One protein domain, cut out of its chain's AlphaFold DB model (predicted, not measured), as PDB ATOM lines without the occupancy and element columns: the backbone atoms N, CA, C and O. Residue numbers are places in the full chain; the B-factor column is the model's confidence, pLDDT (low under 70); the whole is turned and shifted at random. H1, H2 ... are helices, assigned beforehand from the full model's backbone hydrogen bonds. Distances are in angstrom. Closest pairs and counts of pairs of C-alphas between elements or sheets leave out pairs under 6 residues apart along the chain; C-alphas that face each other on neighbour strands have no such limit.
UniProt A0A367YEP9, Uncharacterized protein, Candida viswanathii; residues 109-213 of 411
ATOM      1  N   ASP A 109      12.756 -12.838  42.950       85.12
ATOM      2  CA  ASP A 109      11.829 -13.409  41.970       85.12
ATOM      3  C   ASP A 109      11.140 -12.305  41.152       85.12
ATOM      4  O   ASP A 109      11.228 -12.295  39.923       85.12
ATOM      5  N   GLU A 110      10.565 -11.305  41.832       83.81
ATOM      6  CA  GLU A 110       9.982 -10.119  41.192       83.81
ATOM      7  C   GLU A 110      11.026  -9.320  40.412       83.81
ATOM      8  O   GLU A 110      10.780  -8.857  39.297       83.81
ATOM      9  N   PHE A 111      12.243  -9.216  40.941       84.25
ATOM     10  CA  PHE A 111      13.299  -8.488  40.259       84.25
ATOM     11  C   PHE A 111      13.735  -9.167  38.952       84.25
ATOM     12  O   PHE A 111      13.931  -8.496  37.936       84.25
ATOM     13  N   ARG A 112      13.810 -10.502  38.925       88.19
ATOM     14  CA  ARG A 112      14.084 -11.272  37.701       88.19
ATOM     15  C   ARG A 112      12.952 -11.169  36.678       88.19
ATOM     16  O   ARG A 112      13.247 -11.079  35.484       88.19
ATOM     17  N   LYS A 113      11.689 -11.093  37.118       89.00
ATOM     18  CA  LYS A 113      10.546 -10.793  36.235       89.00
ATOM     19  C   LYS A 113      10.716  -9.441  35.548       89.00
ATOM     20  O   LYS A 113      10.582  -9.372  34.333       89.00
ATOM     21  N   ILE A 114      11.086  -8.395  36.290       87.81
ATOM     22  CA  ILE A 114      11.329  -7.051  35.732       87.81
ATOM     23  C   ILE A 114      12.488  -7.057  34.738       87.81
ATOM     24  O   ILE A 114      12.411  -6.423  33.688       87.81
ATOM     25  N   ILE A 115      13.569  -7.767  35.061       89.44
ATOM     26  CA  ILE A 115      14.719  -7.919  34.170       89.44
ATOM     27  C   ILE A 115      14.292  -8.557  32.845       89.44
ATOM     28  O   ILE A 115      14.631  -8.036  31.781       89.44
ATOM     29  N   LEU A 116      13.540  -9.660  32.905       93.25
ATOM     30  CA  LEU A 116      13.048 -10.322  31.705       93.25
ATOM     31  C   LEU A 116      12.058  -9.438  30.942       93.25
ATOM     32  O   LEU A 116      12.195  -9.309  29.730       93.25
ATOM     33  N   ASP A 117      11.112  -8.788  31.627       91.88
ATOM     34  CA  ASP A 117      10.188  -7.831  31.007       91.88
ATOM     35  C   ASP A 117      10.964  -6.760  30.234       91.88
ATOM     36  O   ASP A 117      10.724  -6.558  29.044       91.88
ATOM     37  N   PHE A 118      11.971  -6.152  30.864       90.56
ATOM     38  CA  PHE A 118      12.832  -5.167  30.224       90.56
ATOM     39  C   PHE A 118      13.512  -5.718  28.965       90.56
ATOM     40  O   PHE A 118      13.481  -5.052  27.929       90.56
ATOM     41  N   ASP A 119      14.089  -6.921  29.024       93.00
ATOM     42  CA  ASP A 119      14.801  -7.535  27.895       93.00
ATOM     43  C   ASP A 119      13.860  -8.021  26.776       93.00
ATOM     44  O   ASP A 119      14.280  -8.126  25.624       93.00
ATOM     45  N   THR A 120      12.580  -8.281  27.070       95.12
ATOM     46  CA  THR A 120      11.586  -8.690  26.058       95.12
ATOM     47  C   THR A 120      11.093  -7.538  25.177       95.12
ATOM     48  O   THR A 120      10.492  -7.771  24.124       95.12
ATOM     49  N   ARG A 121      11.357  -6.283  25.562       92.56
ATOM     50  CA  ARG A 121      10.922  -5.098  24.809       92.56
ATOM     51  C   ARG A 121      11.723  -4.940  23.521       92.56
ATOM     52  O   ARG A 121      12.948  -4.903  23.529       92.56
ATOM     53  N   THR A 122      11.035  -4.745  22.400       83.12
ATOM     54  CA  THR A 122      11.680  -4.418  21.114       83.12
ATOM     55  C   THR A 122      12.349  -3.033  21.188       83.12
ATOM     56  O   THR A 122      11.766  -2.130  21.791       83.12
ATOM     57  N   PRO A 123      13.550  -2.824  20.606       89.44
ATOM     58  CA  PRO A 123      14.337  -3.731  19.758       89.44
ATOM     59  C   PRO A 123      15.398  -4.561  20.512       89.44
ATOM     60  O   PRO A 123      16.409  -4.943  19.932       89.44
ATOM     61  N   ARG A 124      15.225  -4.821  21.813       92.56
ATOM     62  CA  ARG A 124      16.228  -5.533  22.616       92.56
ATOM     63  C   ARG A 124      16.271  -7.023  22.287       92.56
ATOM     64  O   ARG A 124      15.294  -7.615  21.825       92.56
ATOM     65  N   LEU A 125      17.434  -7.606  22.559       94.69
ATOM     66  CA  LEU A 125      17.668  -9.040  22.492       94.69
ATOM     67  C   LEU A 125      17.703  -9.624  23.899       94.69
ATOM     68  O   LEU A 125      18.278  -9.017  24.806       94.69
ATOM     69  N   LEU A 126      17.151 -10.827  24.038       95.38
ATOM     70  CA  LEU A 126      17.308 -11.641  25.233       95.38
ATOM     71  C   LEU A 126      18.793 -11.943  25.448       95.38
ATOM     72  O   LEU A 126      19.567 -12.105  24.499       95.38
ATOM     73  N   GLU A 127      19.183 -12.031  26.706       92.62
ATOM     74  CA  GLU A 127      20.548 -12.341  27.118       92.62
ATOM     75  C   GLU A 127      20.994 -13.707  26.575       92.62
ATOM     76  O   GLU A 127      20.225 -14.668  26.555       92.62
ATOM     77  N   GLY A 128      22.235 -13.794  26.087       91.75
ATOM     78  CA  GLY A 128      22.774 -15.009  25.475       91.75
ATOM     79  C   GLY A 128      22.332 -15.258  24.027       91.75
ATOM     80  O   GLY A 128      22.803 -16.212  23.404       91.75
ATOM     81  N   THR A 129      21.464 -14.419  23.453       94.69
ATOM     82  CA  THR A 129      21.015 -14.563  22.056       94.69
ATOM     83  C   THR A 129      22.196 -14.628  21.092       94.69
ATOM     84  O   THR A 129      22.266 -15.532  20.260       94.69
ATOM     85  N   LEU A 130      23.158 -13.714  21.214       93.75
ATOM     86  CA  LEU A 130      24.318 -13.678  20.328       93.75
ATOM     87  C   LEU A 130      25.343 -14.751  20.704       93.75
ATOM     88  O   LEU A 130      25.979 -15.309  19.815       93.75
ATOM     89  N   LYS A 131      25.440 -15.120  21.986       91.69
ATOM     90  CA  LYS A 131      26.262 -16.255  22.437       91.69
ATOM     91  C   LYS A 131      25.866 -17.560  21.736       91.69
ATOM     92  O   LYS A 131      26.735 -18.285  21.262       91.69
ATOM     93  N   TYR A 132      24.570 -17.858  21.647       90.50
ATOM     94  CA  TYR A 132      24.094 -19.158  21.154       90.50
ATOM     95  C   TYR A 132      23.643 -19.165  19.688       90.50
ATOM     96  O   TYR A 132      23.700 -20.209  19.032       90.50
ATOM     97  N   TYR A 133      23.184 -18.025  19.162       92.31
ATOM     98  CA  TYR A 133      22.578 -17.935  17.829       92.31
ATOM     99  C   TYR A 133      23.345 -17.061  16.837       92.31
ATOM    100  O   TYR A 133      22.884 -16.961  15.702       92.31
ATOM    101  N   SER A 134      24.502 -16.486  17.196       90.75
ATOM    102  CA  SER A 134      25.295 -15.674  16.260       90.75
ATOM    103  C   SER A 134      25.600 -16.427  14.962       90.75
ATOM    104  O   SER A 134      26.202 -17.502  14.972       90.75
ATOM    105  N   ALA A 135      25.218 -15.817  13.839       88.69
ATOM    106  CA  ALA A 135      25.573 -16.276  12.499       88.69
ATOM    107  C   ALA A 135      27.058 -16.035  12.166       88.69
ATOM    108  O   ALA A 135      27.591 -16.640  11.240       88.69
ATOM    109  N   VAL A 136      27.730 -15.159  12.922       88.75
ATOM    110  CA  VAL A 136      29.124 -14.758  12.681       88.75
ATOM    111  C   VAL A 136      30.090 -15.662  13.441       88.75
ATOM    112  O   VAL A 136      31.066 -16.158  12.874       88.75
ATOM    113  N   LEU A 137      29.822 -15.900  14.726       90.94
ATOM    114  CA  LEU A 137      30.714 -16.676  15.594       90.94
ATOM    115  C   LEU A 137      30.440 -18.181  15.538       90.94
ATOM    116  O   LEU A 137      31.319 -18.969  15.887       90.94
ATOM    117  N   GLY A 138      29.249 -18.579  15.084       88.50
ATOM    118  CA  GLY A 138      28.882 -19.979  14.914       88.50
ATOM    119  C   GLY A 138      29.512 -20.649  13.681       88.50
ATOM    120  O   GLY A 138      30.113 -19.976  12.835       88.50
ATOM    121  N   PRO A 139      29.351 -21.982  13.566       86.62
ATOM    122  CA  PRO A 139      29.740 -22.738  12.377       86.62
ATOM    123  C   PRO A 139      29.046 -22.253  11.087       86.62
ATOM    124  O   PRO A 139      27.895 -21.806  11.154       86.62
ATOM    125  N   PRO A 140      29.665 -22.425   9.900       88.06
ATOM    126  CA  PRO A 140      29.140 -21.933   8.616       88.06
ATOM    127  C   PRO A 140      27.729 -22.419   8.266       88.06
ATOM    128  O   PRO A 140      26.939 -21.668   7.689       88.06
ATOM    129  N   GLY A 141      27.379 -23.646   8.671       86.56
ATOM    130  CA  GLY A 141      26.043 -24.224   8.475       86.56
ATOM    131  C   GLY A 141      24.914 -23.466   9.187       86.56
ATOM    132  O   GLY A 141      23.741 -23.751   8.963       86.56
ATOM    133  N   PHE A 142      25.249 -22.487  10.028       86.38
ATOM    134  CA  PHE A 142      24.306 -21.631  10.740       86.38
ATOM    135  C   PHE A 142      24.356 -20.160  10.300       86.38
ATOM    136  O   PHE A 142      23.776 -19.306  10.968       86.38
ATOM    137  N   SER A 143      24.998 -19.858   9.169       87.06
ATOM    138  CA  SER A 143      25.091 -18.503   8.597       87.06
ATOM    139  C   SER A 143      23.734 -17.865   8.273       87.06
ATOM    140  O   SER A 143      23.619 -16.644   8.268       87.06
ATOM    141  N   SER A 144      22.690 -18.670   8.058       88.00
ATOM    142  CA  SER A 144      21.322 -18.193   7.821       88.00
ATOM    143  C   SER A 144      20.532 -17.892   9.101       88.00
ATOM    144  O   SER A 144      19.350 -17.549   9.023       88.00
ATOM    145  N   ARG A 145      21.124 -18.065  10.294       89.00
ATOM    146  CA  ARG A 145      20.454 -17.728  11.555       89.00
ATOM    147  C   ARG A 145      20.237 -16.222  11.654       89.00
ATOM    148  O   ARG A 145      21.125 -15.429  11.374       89.00
ATOM    149  N   THR A 146      19.072 -15.853  12.164       93.31
ATOM    150  CA  THR A 146      18.704 -14.474  12.502       93.31
ATOM    151  C   THR A 146      18.488 -14.390  14.020       93.31
ATOM    152  O   THR A 146      17.389 -14.728  14.485       93.31
ATOM    153  N   PRO A 147      19.521 -14.030  14.810       93.12
ATOM    154  CA  PRO A 147      19.437 -13.961  16.272       93.12
ATOM    155  C   PRO A 147      18.279 -13.079  16.768       93.12
ATOM    156  O   PRO A 147      17.583 -13.421  17.725       93.12
ATOM    157  N   GLU A 148      18.015 -11.981  16.066       94.75
ATOM    158  CA  GLU A 148      16.934 -11.038  16.347       94.75
ATOM    159  C   GLU A 148      15.575 -11.726  16.244       94.75
ATOM    160  O   GLU A 148      14.744 -11.619  17.145       94.75
ATOM    161  N   LEU A 149      15.359 -12.503  15.177       94.31
ATOM    162  CA  LEU A 149      14.096 -13.199  14.951       94.31
ATOM    163  C   LEU A 149      13.798 -14.194  16.073       94.31
ATOM    164  O   LEU A 149      12.692 -14.182  16.613       94.31
ATOM    165  N   ILE A 150      14.766 -15.049  16.431       92.50
ATOM    166  CA  ILE A 150      14.546 -16.055  17.478       92.50
ATOM    167  C   ILE A 150      14.302 -15.375  18.826       92.50
ATOM    168  O   ILE A 150      13.351 -15.749  19.518       92.50
ATOM    169  N   SER A 151      15.076 -14.334  19.153       95.75
ATOM    170  CA  SER A 151      14.901 -13.554  20.376       95.75
ATOM    171  C   SER A 151      13.514 -12.923  20.430       95.75
ATOM    172  O   SER A 151      12.777 -13.173  21.376       95.75
ATOM    173  N   HIS A 152      13.104 -12.178  19.402       95.88
ATOM    174  CA  HIS A 152      11.802 -11.505  19.373       95.88
ATOM    175  C   HIS A 152      10.628 -12.483  19.384       95.88
ATOM    176  O   HIS A 152       9.602 -12.215  20.013       95.88
ATOM    177  N   GLN A 153      10.765 -13.639  18.732       93.94
ATOM    178  CA  GLN A 153       9.774 -14.700  18.842       93.94
ATOM    179  C   GLN A 153       9.664 -15.193  20.290       93.94
ATOM    180  O   GLN A 153       8.555 -15.419  20.760       93.94
ATOM    181  N   ILE A 154      10.781 -15.409  21.007       95.12
ATOM    182  CA  ILE A 154      10.762 -15.848  22.423       95.12
ATOM    183  C   ILE A 154      10.169 -14.764  23.302       95.12
ATOM    184  O   ILE A 154       9.269 -15.059  24.083       95.12
ATOM    185  N   SER A 155      10.578 -13.514  23.111       96.12
ATOM    186  CA  SER A 155       9.999 -12.371  23.807       96.12
ATOM    187  C   SER A 155       8.478 -12.329  23.647       96.12
ATOM    188  O   SER A 155       7.760 -12.202  24.634       96.12
ATOM    189  N   ARG A 156       7.962 -12.542  22.428       94.06
ATOM    190  CA  ARG A 156       6.516 -12.614  22.177       94.06
ATOM    191  C   ARG A 156       5.849 -13.783  22.903       94.06
ATOM    192  O   ARG A 156       4.772 -13.595  23.464       94.06
ATOM    193  N   SER A 157       6.461 -14.969  22.914       93.81
ATOM    194  CA  SER A 157       5.939 -16.114  23.676       93.81
ATOM    195  C   SER A 157       5.870 -15.813  25.176       93.81
ATOM    196  O   SER A 157       4.853 -16.115  25.796       93.81
ATOM    197  N   VAL A 158       6.903 -15.174  25.737       94.25
ATOM    198  CA  VAL A 158       6.956 -14.763  27.150       94.25
ATOM    199  C   VAL A 158       5.836 -13.773  27.473       94.25
ATOM    200  O   VAL A 158       5.047 -14.033  28.380       94.25
ATOM    201  N   VAL A 159       5.703 -12.690  26.697       92.19
ATOM    202  CA  VAL A 159       4.652 -11.677  26.910       92.19
ATOM    203  C   VAL A 159       3.258 -12.300  26.793       92.19
ATOM    204  O   VAL A 159       2.410 -12.086  27.656       92.19
ATOM    205  N   ASN A 160       3.024 -13.136  25.777       90.81
ATOM    206  CA  ASN A 160       1.735 -13.804  25.597       90.81
ATOM    207  C   ASN A 160       1.406 -14.770  26.745       90.81
ATOM    208  O   ASN A 160       0.254 -14.843  27.167       90.81
ATOM    209  N   SER A 161       2.389 -15.526  27.247       88.38
ATOM    210  CA  SER A 161       2.196 -16.399  28.412       88.38
ATOM    211  C   SER A 161       1.896 -15.599  29.678       88.38
ATOM    212  O   SER A 161       0.970 -15.960  30.402       88.38
ATOM    213  N   SER A 162       2.605 -14.489  29.903       85.69
ATOM    214  CA  SER A 162       2.365 -13.594  31.040       85.69
ATOM    215  C   SER A 162       0.958 -12.976  31.000       85.69
ATOM    216  O   SER A 162       0.230 -13.036  31.991       85.69
ATOM    217  N   LEU A 163       0.510 -12.491  29.833       85.62
ATOM    218  CA  LEU A 163      -0.846 -11.959  29.640       85.62
ATOM    219  C   LEU A 163      -1.931 -13.007  29.926       85.62
ATOM    220  O   LEU A 163      -2.898 -12.712  30.624       85.62
ATOM    221  N   ARG A 164      -1.770 -14.244  29.433       83.06
ATOM    222  CA  ARG A 164      -2.725 -15.334  29.704       83.06
ATOM    223  C   ARG A 164      -2.804 -15.681  31.189       83.06
ATOM    224  O   ARG A 164      -3.905 -15.906  31.692       83.06
ATOM    225  N   ALA A 165      -1.664 -15.724  31.879       79.31
ATOM    226  CA  ALA A 165      -1.620 -15.966  33.318       79.31
ATOM    227  C   ALA A 165      -2.359 -14.857  34.083       79.31
ATOM    228  O   ALA A 165      -3.205 -15.157  34.922       79.31
ATOM    229  N   HIS A 166      -2.129 -13.590  33.718       77.88
ATOM    230  CA  HIS A 166      -2.823 -12.446  34.313       77.88
ATOM    231  C   HIS A 166      -4.344 -12.496  34.086       77.88
ATOM    232  O   HIS A 166      -5.112 -12.326  35.028       77.88
ATOM    233  N   MET A 167      -4.791 -12.804  32.862       78.75
ATOM    234  CA  MET A 167      -6.219 -12.935  32.537       78.75
ATOM    235  C   MET A 167      -6.906 -14.119  33.230       78.75
ATOM    236  O   MET A 167      -8.121 -14.096  33.383       78.75
ATOM    237  N   SER A 168      -6.162 -15.156  33.622       72.19
ATOM    238  CA  SER A 168      -6.715 -16.347  34.287       72.19
ATOM    239  C   SER A 168      -6.801 -16.196  35.813       72.19
ATOM    240  O   SER A 168      -7.462 -16.993  36.472       72.19
ATOM    241  N   ALA A 169      -6.165 -15.173  36.392       69.44
ATOM    242  CA  ALA A 169      -6.083 -14.944  37.837       69.44
ATOM    243  C   ALA A 169      -7.350 -14.296  38.447       69.44
ATOM    244  O   ALA A 169      -7.283 -13.641  39.486       69.44
ATOM    245  N   THR A 170      -8.524 -14.469  37.830       56.69
ATOM    246  CA  THR A 170      -9.732 -13.661  38.082       56.69
ATOM    247  C   THR A 170     -10.348 -13.777  39.479       56.69
ATOM    248  O   THR A 170     -11.224 -12.979  39.778       56.69
ATOM    249  N   ASN A 171      -9.920 -14.709  40.341       55.84
ATOM    250  CA  ASN A 171     -10.514 -14.901  41.678       55.84
ATOM    251  C   ASN A 171      -9.521 -15.249  42.808       55.84
ATOM    252  O   ASN A 171      -9.952 -15.504  43.931       55.84
ATOM    253  N   ASN A 172      -8.209 -15.278  42.556       53.19
ATOM    254  CA  ASN A 172      -7.208 -15.503  43.605       53.19
ATOM    255  C   ASN A 172      -5.877 -14.862  43.177       53.19
ATOM    256  O   ASN A 172      -5.407 -15.180  42.082       53.19
ATOM    257  N   PRO A 173      -5.259 -13.980  43.987       55.94
ATOM    258  CA  PRO A 173      -3.950 -13.402  43.695       55.94
ATOM    259  C   PRO A 173      -2.839 -14.449  43.879       55.94
ATOM    260  O   PRO A 173      -1.979 -14.326  44.748       55.94
ATOM    261  N   PHE A 174      -2.845 -15.510  43.070       57.16
ATOM    262  CA  PHE A 174      -1.698 -16.399  42.968       57.16
ATOM    263  C   PHE A 174      -0.590 -15.650  42.225       57.16
ATOM    264  O   PHE A 174      -0.660 -15.445  41.011       57.16
ATOM    265  N   VAL A 175       0.428 -15.208  42.962       68.69
ATOM    266  CA  VAL A 175       1.638 -14.637  42.372       68.69
ATOM    267  C   VAL A 175       2.458 -15.798  41.816       68.69
ATOM    268  O   VAL A 175       3.171 -16.469  42.555       68.69
ATOM    269  N   GLN A 176       2.322 -16.051  40.513       81.88
ATOM    270  CA  GLN A 176       3.117 -17.054  39.804       81.88
ATOM    271  C   GLN A 176       4.608 -16.784  40.036       81.88
ATOM    272  O   GLN A 176       5.070 -15.666  39.798       81.88
ATOM    273  N   SER A 177       5.368 -17.790  40.470       87.81
ATOM    274  CA  SER A 177       6.825 -17.666  40.602       87.81
ATOM    275  C   SER A 177       7.486 -17.439  39.240       87.81
ATOM    276  O   SER A 177       6.961 -17.829  38.192       87.81
ATOM    277  N   PHE A 178       8.678 -16.840  39.218       88.75
ATOM    278  CA  PHE A 178       9.413 -16.634  37.972       88.75
ATOM    279  C   PHE A 178       9.702 -17.962  37.260       88.75
ATOM    280  O   PHE A 178       9.563 -18.054  36.042       88.75
ATOM    281  N   GLN A 179      10.024 -19.023  38.007       90.56
ATOM    282  CA  GLN A 179      10.245 -20.355  37.443       90.56
ATOM    283  C   GLN A 179       8.993 -20.913  36.753       90.56
ATOM    284  O   GLN A 179       9.085 -21.385  35.620       90.56
ATOM    285  N   GLU A 180       7.829 -20.842  37.401       87.94
ATOM    286  CA  GLU A 180       6.562 -21.279  36.802       87.94
ATOM    287  C   GLU A 180       6.222 -20.458  35.555       87.94
ATOM    288  O   GLU A 180       5.750 -21.017  34.565       87.94
ATOM    289  N   MET A 181       6.508 -19.152  35.567       89.38
ATOM    290  CA  MET A 181       6.314 -18.283  34.407       89.38
ATOM    291  C   MET A 181       7.170 -18.734  33.218       89.38
ATOM    292  O   MET A 181       6.657 -18.825  32.103       89.38
ATOM    293  N   LEU A 182       8.448 -19.061  33.446       90.75
ATOM    294  CA  LEU A 182       9.341 -19.555  32.395       90.75
ATOM    295  C   LEU A 182       8.911 -20.925  31.854       90.75
ATOM    296  O   LEU A 182       8.963 -21.145  30.647       90.75
ATOM    297  N   VAL A 183       8.471 -21.838  32.726       87.38
ATOM    298  CA  VAL A 183       7.960 -23.161  32.319       87.38
ATOM    299  C   VAL A 183       6.651 -23.036  31.532       87.38
ATOM    300  O   VAL A 183       6.412 -23.810  30.609       87.38
ATOM    301  N   GLY A 184       5.821 -22.040  31.853       85.50
ATOM    302  CA  GLY A 184       4.567 -21.745  31.158       85.50
ATOM    303  C   GLY A 184       4.725 -21.059  29.795       85.50
ATOM    304  O   GLY A 184       3.722 -20.745  29.141       85.50
ATOM    305  N   VAL A 185       5.952 -20.790  29.338       88.81
ATOM    306  CA  VAL A 185       6.202 -20.279  27.984       88.81
ATOM    307  C   VAL A 185       5.876 -21.381  26.977       88.81
ATOM    308  O   VAL A 185       6.483 -22.447  26.968       88.81
ATOM    309  N   ALA A 186       4.862 -21.140  26.144       80.75
ATOM    310  CA  ALA A 186       4.373 -22.151  25.217       80.75
ATOM    311  C   ALA A 186       5.351 -22.349  24.046       80.75
ATOM    312  O   ALA A 186       5.440 -21.504  23.149       80.75
ATOM    313  N   ALA A 187       6.024 -23.498  24.028       82.19
ATOM    314  CA  ALA A 187       6.841 -23.929  22.904       82.19
ATOM    315  C   ALA A 187       5.975 -24.603  21.831       82.19
ATOM    316  O   ALA A 187       5.281 -25.581  22.099       82.19
ATOM    317  N   GLY A 188       6.058 -24.135  20.583       80.25
ATOM    318  CA  GLY A 188       5.324 -24.749  19.466       80.25
ATOM    319  C   GLY A 188       5.885 -26.100  18.995       80.25
ATOM    320  O   GLY A 188       5.195 -26.835  18.299       80.25
ATOM    321  N   ASN A 189       7.143 -26.422  19.327       88.31
ATOM    322  CA  ASN A 189       7.799 -27.698  19.006       88.31
ATOM    323  C   ASN A 189       9.060 -27.920  19.871       88.31
ATOM    324  O   ASN A 189       9.497 -27.024  20.595       88.31
ATOM    325  N   LEU A 190       9.684 -29.101  19.766       87.50
ATOM    326  CA  LEU A 190      10.852 -29.477  20.578       87.50
ATOM    327  C   LEU A 190      12.093 -28.601  20.327       87.50
ATOM    328  O   LEU A 190      12.804 -28.255  21.270       87.50
ATOM    329  N   ASN A 191      12.364 -28.216  19.077       84.00
ATOM    330  CA  ASN A 191      13.497 -27.337  18.759       84.00
ATOM    331  C   ASN A 191      13.299 -25.955  19.381       84.00
ATOM    332  O   ASN A 191      14.227 -25.371  19.941       84.00
ATOM    333  N   ARG A 192      12.060 -25.468  19.339       88.88
ATOM    334  CA  ARG A 192      11.666 -24.221  19.968       88.88
ATOM    335  C   ARG A 192      11.799 -24.280  21.492       88.88
ATOM    336  O   ARG A 192      12.373 -23.364  22.070       88.88
ATOM    337  N   LEU A 193      11.380 -25.381  22.113       87.75
ATOM    338  CA  LEU A 193      11.541 -25.617  23.550       87.75
ATOM    339  C   LEU A 193      13.019 -25.605  23.971       87.75
ATOM    340  O   LEU A 193      13.367 -25.067  25.021       87.75
ATOM    341  N   ARG A 194      13.917 -26.186  23.162       87.75
ATOM    342  CA  ARG A 194      15.367 -26.138  23.419       87.75
ATOM    343  C   ARG A 194      15.899 -24.708  23.367       87.75
ATOM    344  O   ARG A 194      16.657 -24.322  24.249       87.75
ATOM    345  N   ALA A 195      15.476 -23.924  22.374       89.12
ATOM    346  CA  ALA A 195      15.862 -22.521  22.242       89.12
ATOM    347  C   ALA A 195      15.393 -21.671  23.429       89.12
ATOM    348  O   ALA A 195      16.174 -20.905  23.989       89.12
ATOM    349  N   GLU A 196      14.137 -21.848  23.835       91.81
ATOM    350  CA  GLU A 196      13.548 -21.165  24.987       91.81
ATOM    351  C   GLU A 196      14.268 -21.544  26.280       91.81
ATOM    352  O   GLU A 196      14.674 -20.659  27.023       91.81
ATOM    353  N   ASN A 197      14.536 -22.830  26.519       89.62
ATOM    354  CA  ASN A 197      15.307 -23.244  27.691       89.62
ATOM    355  C   ASN A 197      16.721 -22.648  27.699       89.62
ATOM    356  O   ASN A 197      17.195 -22.238  28.755       89.62
ATOM    357  N   LEU A 198      17.383 -22.588  26.543       89.94
ATOM    358  CA  LEU A 198      18.745 -22.073  26.430       89.94
ATOM    359  C   LEU A 198      18.838 -20.571  26.736       89.94
ATOM    360  O   LEU A 198      19.811 -20.141  27.350       89.94
ATOM    361  N   LEU A 199      17.830 -19.788  26.335       92.31
ATOM    362  CA  LEU A 199      17.814 -18.331  26.516       92.31
ATOM    363  C   LEU A 199      17.109 -17.879  27.800       92.31
ATOM    364  O   LEU A 199      17.503 -16.877  28.383       92.31
ATOM    365  N   LEU A 200      16.096 -18.608  28.275       94.06
ATOM    366  CA  LEU A 200      15.292 -18.196  29.427       94.06
ATOM    367  C   LEU A 200      15.779 -18.781  30.753       94.06
ATOM    368  O   LEU A 200      15.774 -18.069  31.752       94.06
ATOM    369  N   ARG A 201      16.237 -20.044  30.803       90.62
ATOM    370  CA  ARG A 201      16.706 -20.640  32.074       90.62
ATOM    371  C   ARG A 201      17.824 -19.842  32.753       90.62
ATOM    372  O   ARG A 201      17.773 -19.748  33.980       90.62
ATOM    373  N   PRO A 202      18.805 -19.257  32.031       89.00
ATOM    374  CA  PRO A 202      19.844 -18.449  32.666       89.00
ATOM    375  C   PRO A 202      19.298 -17.299  33.523       89.00
ATOM    376  O   PRO A 202      19.889 -17.003  34.560       89.00
ATOM    377  N   TYR A 203      18.131 -16.730  33.186       91.19
ATOM    378  CA  TYR A 203      17.520 -15.647  33.966       91.19
ATOM    379  C   TYR A 203      17.236 -16.031  35.425       91.19
ATOM    380  O   TYR A 203      17.244 -15.161  36.295       91.19
ATOM    381  N   LEU A 204      17.027 -17.319  35.727       88.62
ATOM    382  CA  LEU A 204      16.826 -17.806  37.099       88.62
ATOM    383  C   LEU A 204      18.069 -17.630  37.976       88.62
ATOM    384  O   LEU A 204      17.958 -17.584  39.197       88.62
ATOM    385  N   ARG A 205      19.249 -17.551  37.355       84.12
ATOM    386  CA  ARG A 205      20.553 -17.532  38.025       84.12
ATOM    387  C   ARG A 205      21.311 -16.227  37.827       84.12
ATOM    388  O   ARG A 205      22.431 -16.119  38.307       84.12
ATOM    389  N   PHE A 206      20.728 -15.250  37.134       84.75
ATOM    390  CA  PHE A 206      21.407 -13.984  36.901       84.75
ATOM    391  C   PHE A 206      21.777 -13.309  38.210       84.75
ATOM    392  O   PHE A 206      20.927 -13.099  39.085       84.75
ATOM    393  N   ASN A 207      23.059 -12.967  38.305       80.81
ATOM    394  CA  ASN A 207      23.572 -12.147  39.376       80.81
ATOM    395  C   ASN A 207      23.167 -10.699  39.080       80.81
ATOM    396  O   ASN A 207      23.433 -10.157  38.006       80.81
ATOM    397  N   THR A 208      22.456 -10.082  40.018       78.31
ATOM    398  CA  THR A 208      21.877  -8.753  39.826       78.31
ATOM    399  C   THR A 208      22.772  -7.624  40.324       78.31
ATOM    400  O   THR A 208      22.367  -6.467  40.255       78.31
ATOM    401  N   VAL A 209      23.983  -7.931  40.804       78.06
ATOM    402  CA  VAL A 209      24.946  -6.936  41.298       78.06
ATOM    403  C   VAL A 209      25.294  -5.902  40.226       78.06
ATOM    404  O   VAL A 209      25.398  -4.725  40.539       78.06
ATOM    405  N   SER A 210      25.377  -6.274  38.944       79.88
ATOM    406  CA  SER A 210      25.680  -5.300  37.881       79.88
ATOM    407  C   SER A 210      24.633  -4.189  37.732       79.88
ATOM    408  O   SER A 210      24.945  -3.127  37.199       79.88
ATOM    409  N   LEU A 211      23.412  -4.395  38.240       78.38
ATOM    410  CA  LEU A 211      22.345  -3.390  38.232       78.38
ATOM    411  C   LEU A 211      22.513  -2.324  39.321       78.38
ATOM    412  O   LEU A 211      21.818  -1.310  39.266       78.38
ATOM    413  N   THR A 212      23.408  -2.522  40.295       75.50
ATOM    414  CA  THR A 212      23.717  -1.496  41.304       75.50
ATOM    415  C   THR A 212      24.648  -0.412  40.757       75.50
ATOM    416  O   THR A 212      24.782   0.648  41.365       75.50
ATOM    417  N   ILE A 213      25.255  -0.638  39.585       75.25
ATOM    418  CA  ILE A 213      26.217   0.276  38.969       75.25
ATOM    419  C   ILE A 213      25.484   1.234  38.028       75.25
ATOM    420  O   ILE A 213      24.997   0.859  36.956       75.25
TER     421      ILE A 213
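AT A GLANCE: This is residues 109 to 213 of the 411 residues of an uncharacterized protein of Candida viswanathii (UniProt A0A367YEP9). Long H3 runs along the longest axis, crossed by the helical hairpin of H4 and H5; H1 packs on H3, H4 and H5. H2 sits by one end of H3, and H6 touches no helix. The 105 printed residues hold six named helices, H1 to H6 in order, and no named strand: all helix, packing mostly crossed, compact, radius of gyration of the C-alphas 14.8 A, spans 52 by 38 by 22 A.

HOW THE PARTS SIT: H1, residues 109 to 120, touches H3, residues 147 to 168, with 117 to 120 alone; the closest C-alphas, of Thr 120 and Ser 155, are 4.6 A apart. H2, residues 129 to 133, touches H3 at residues 147 to 151 alone, closest C-alphas Tyr 133 and Pro 147, 5.3 A. H4, residues 178 to 183, and H5, residues 190 to 205, form a hairpin at 11 degrees, a shallow tilt; H6, residues 209 to 212, is apart from H5. Every O i to N i+4 pair is within hydrogen-bond range in H1 to H4, 8 of 12 in H5; H6 is too short.

IN THESE COORDINATES: H3 spans 31.8 A from C-alpha 147 at (19.437, -13.961, 16.272) to C-alpha 168 at (-6.715, -16.347, 34.287); H5 spans 23.3 A, with a kink of 30 degrees near residue 199.

THE WHOLE: The printed part has no cut; the link H2 to H3 is long; residues 169 to 175 have pLDDT under 70.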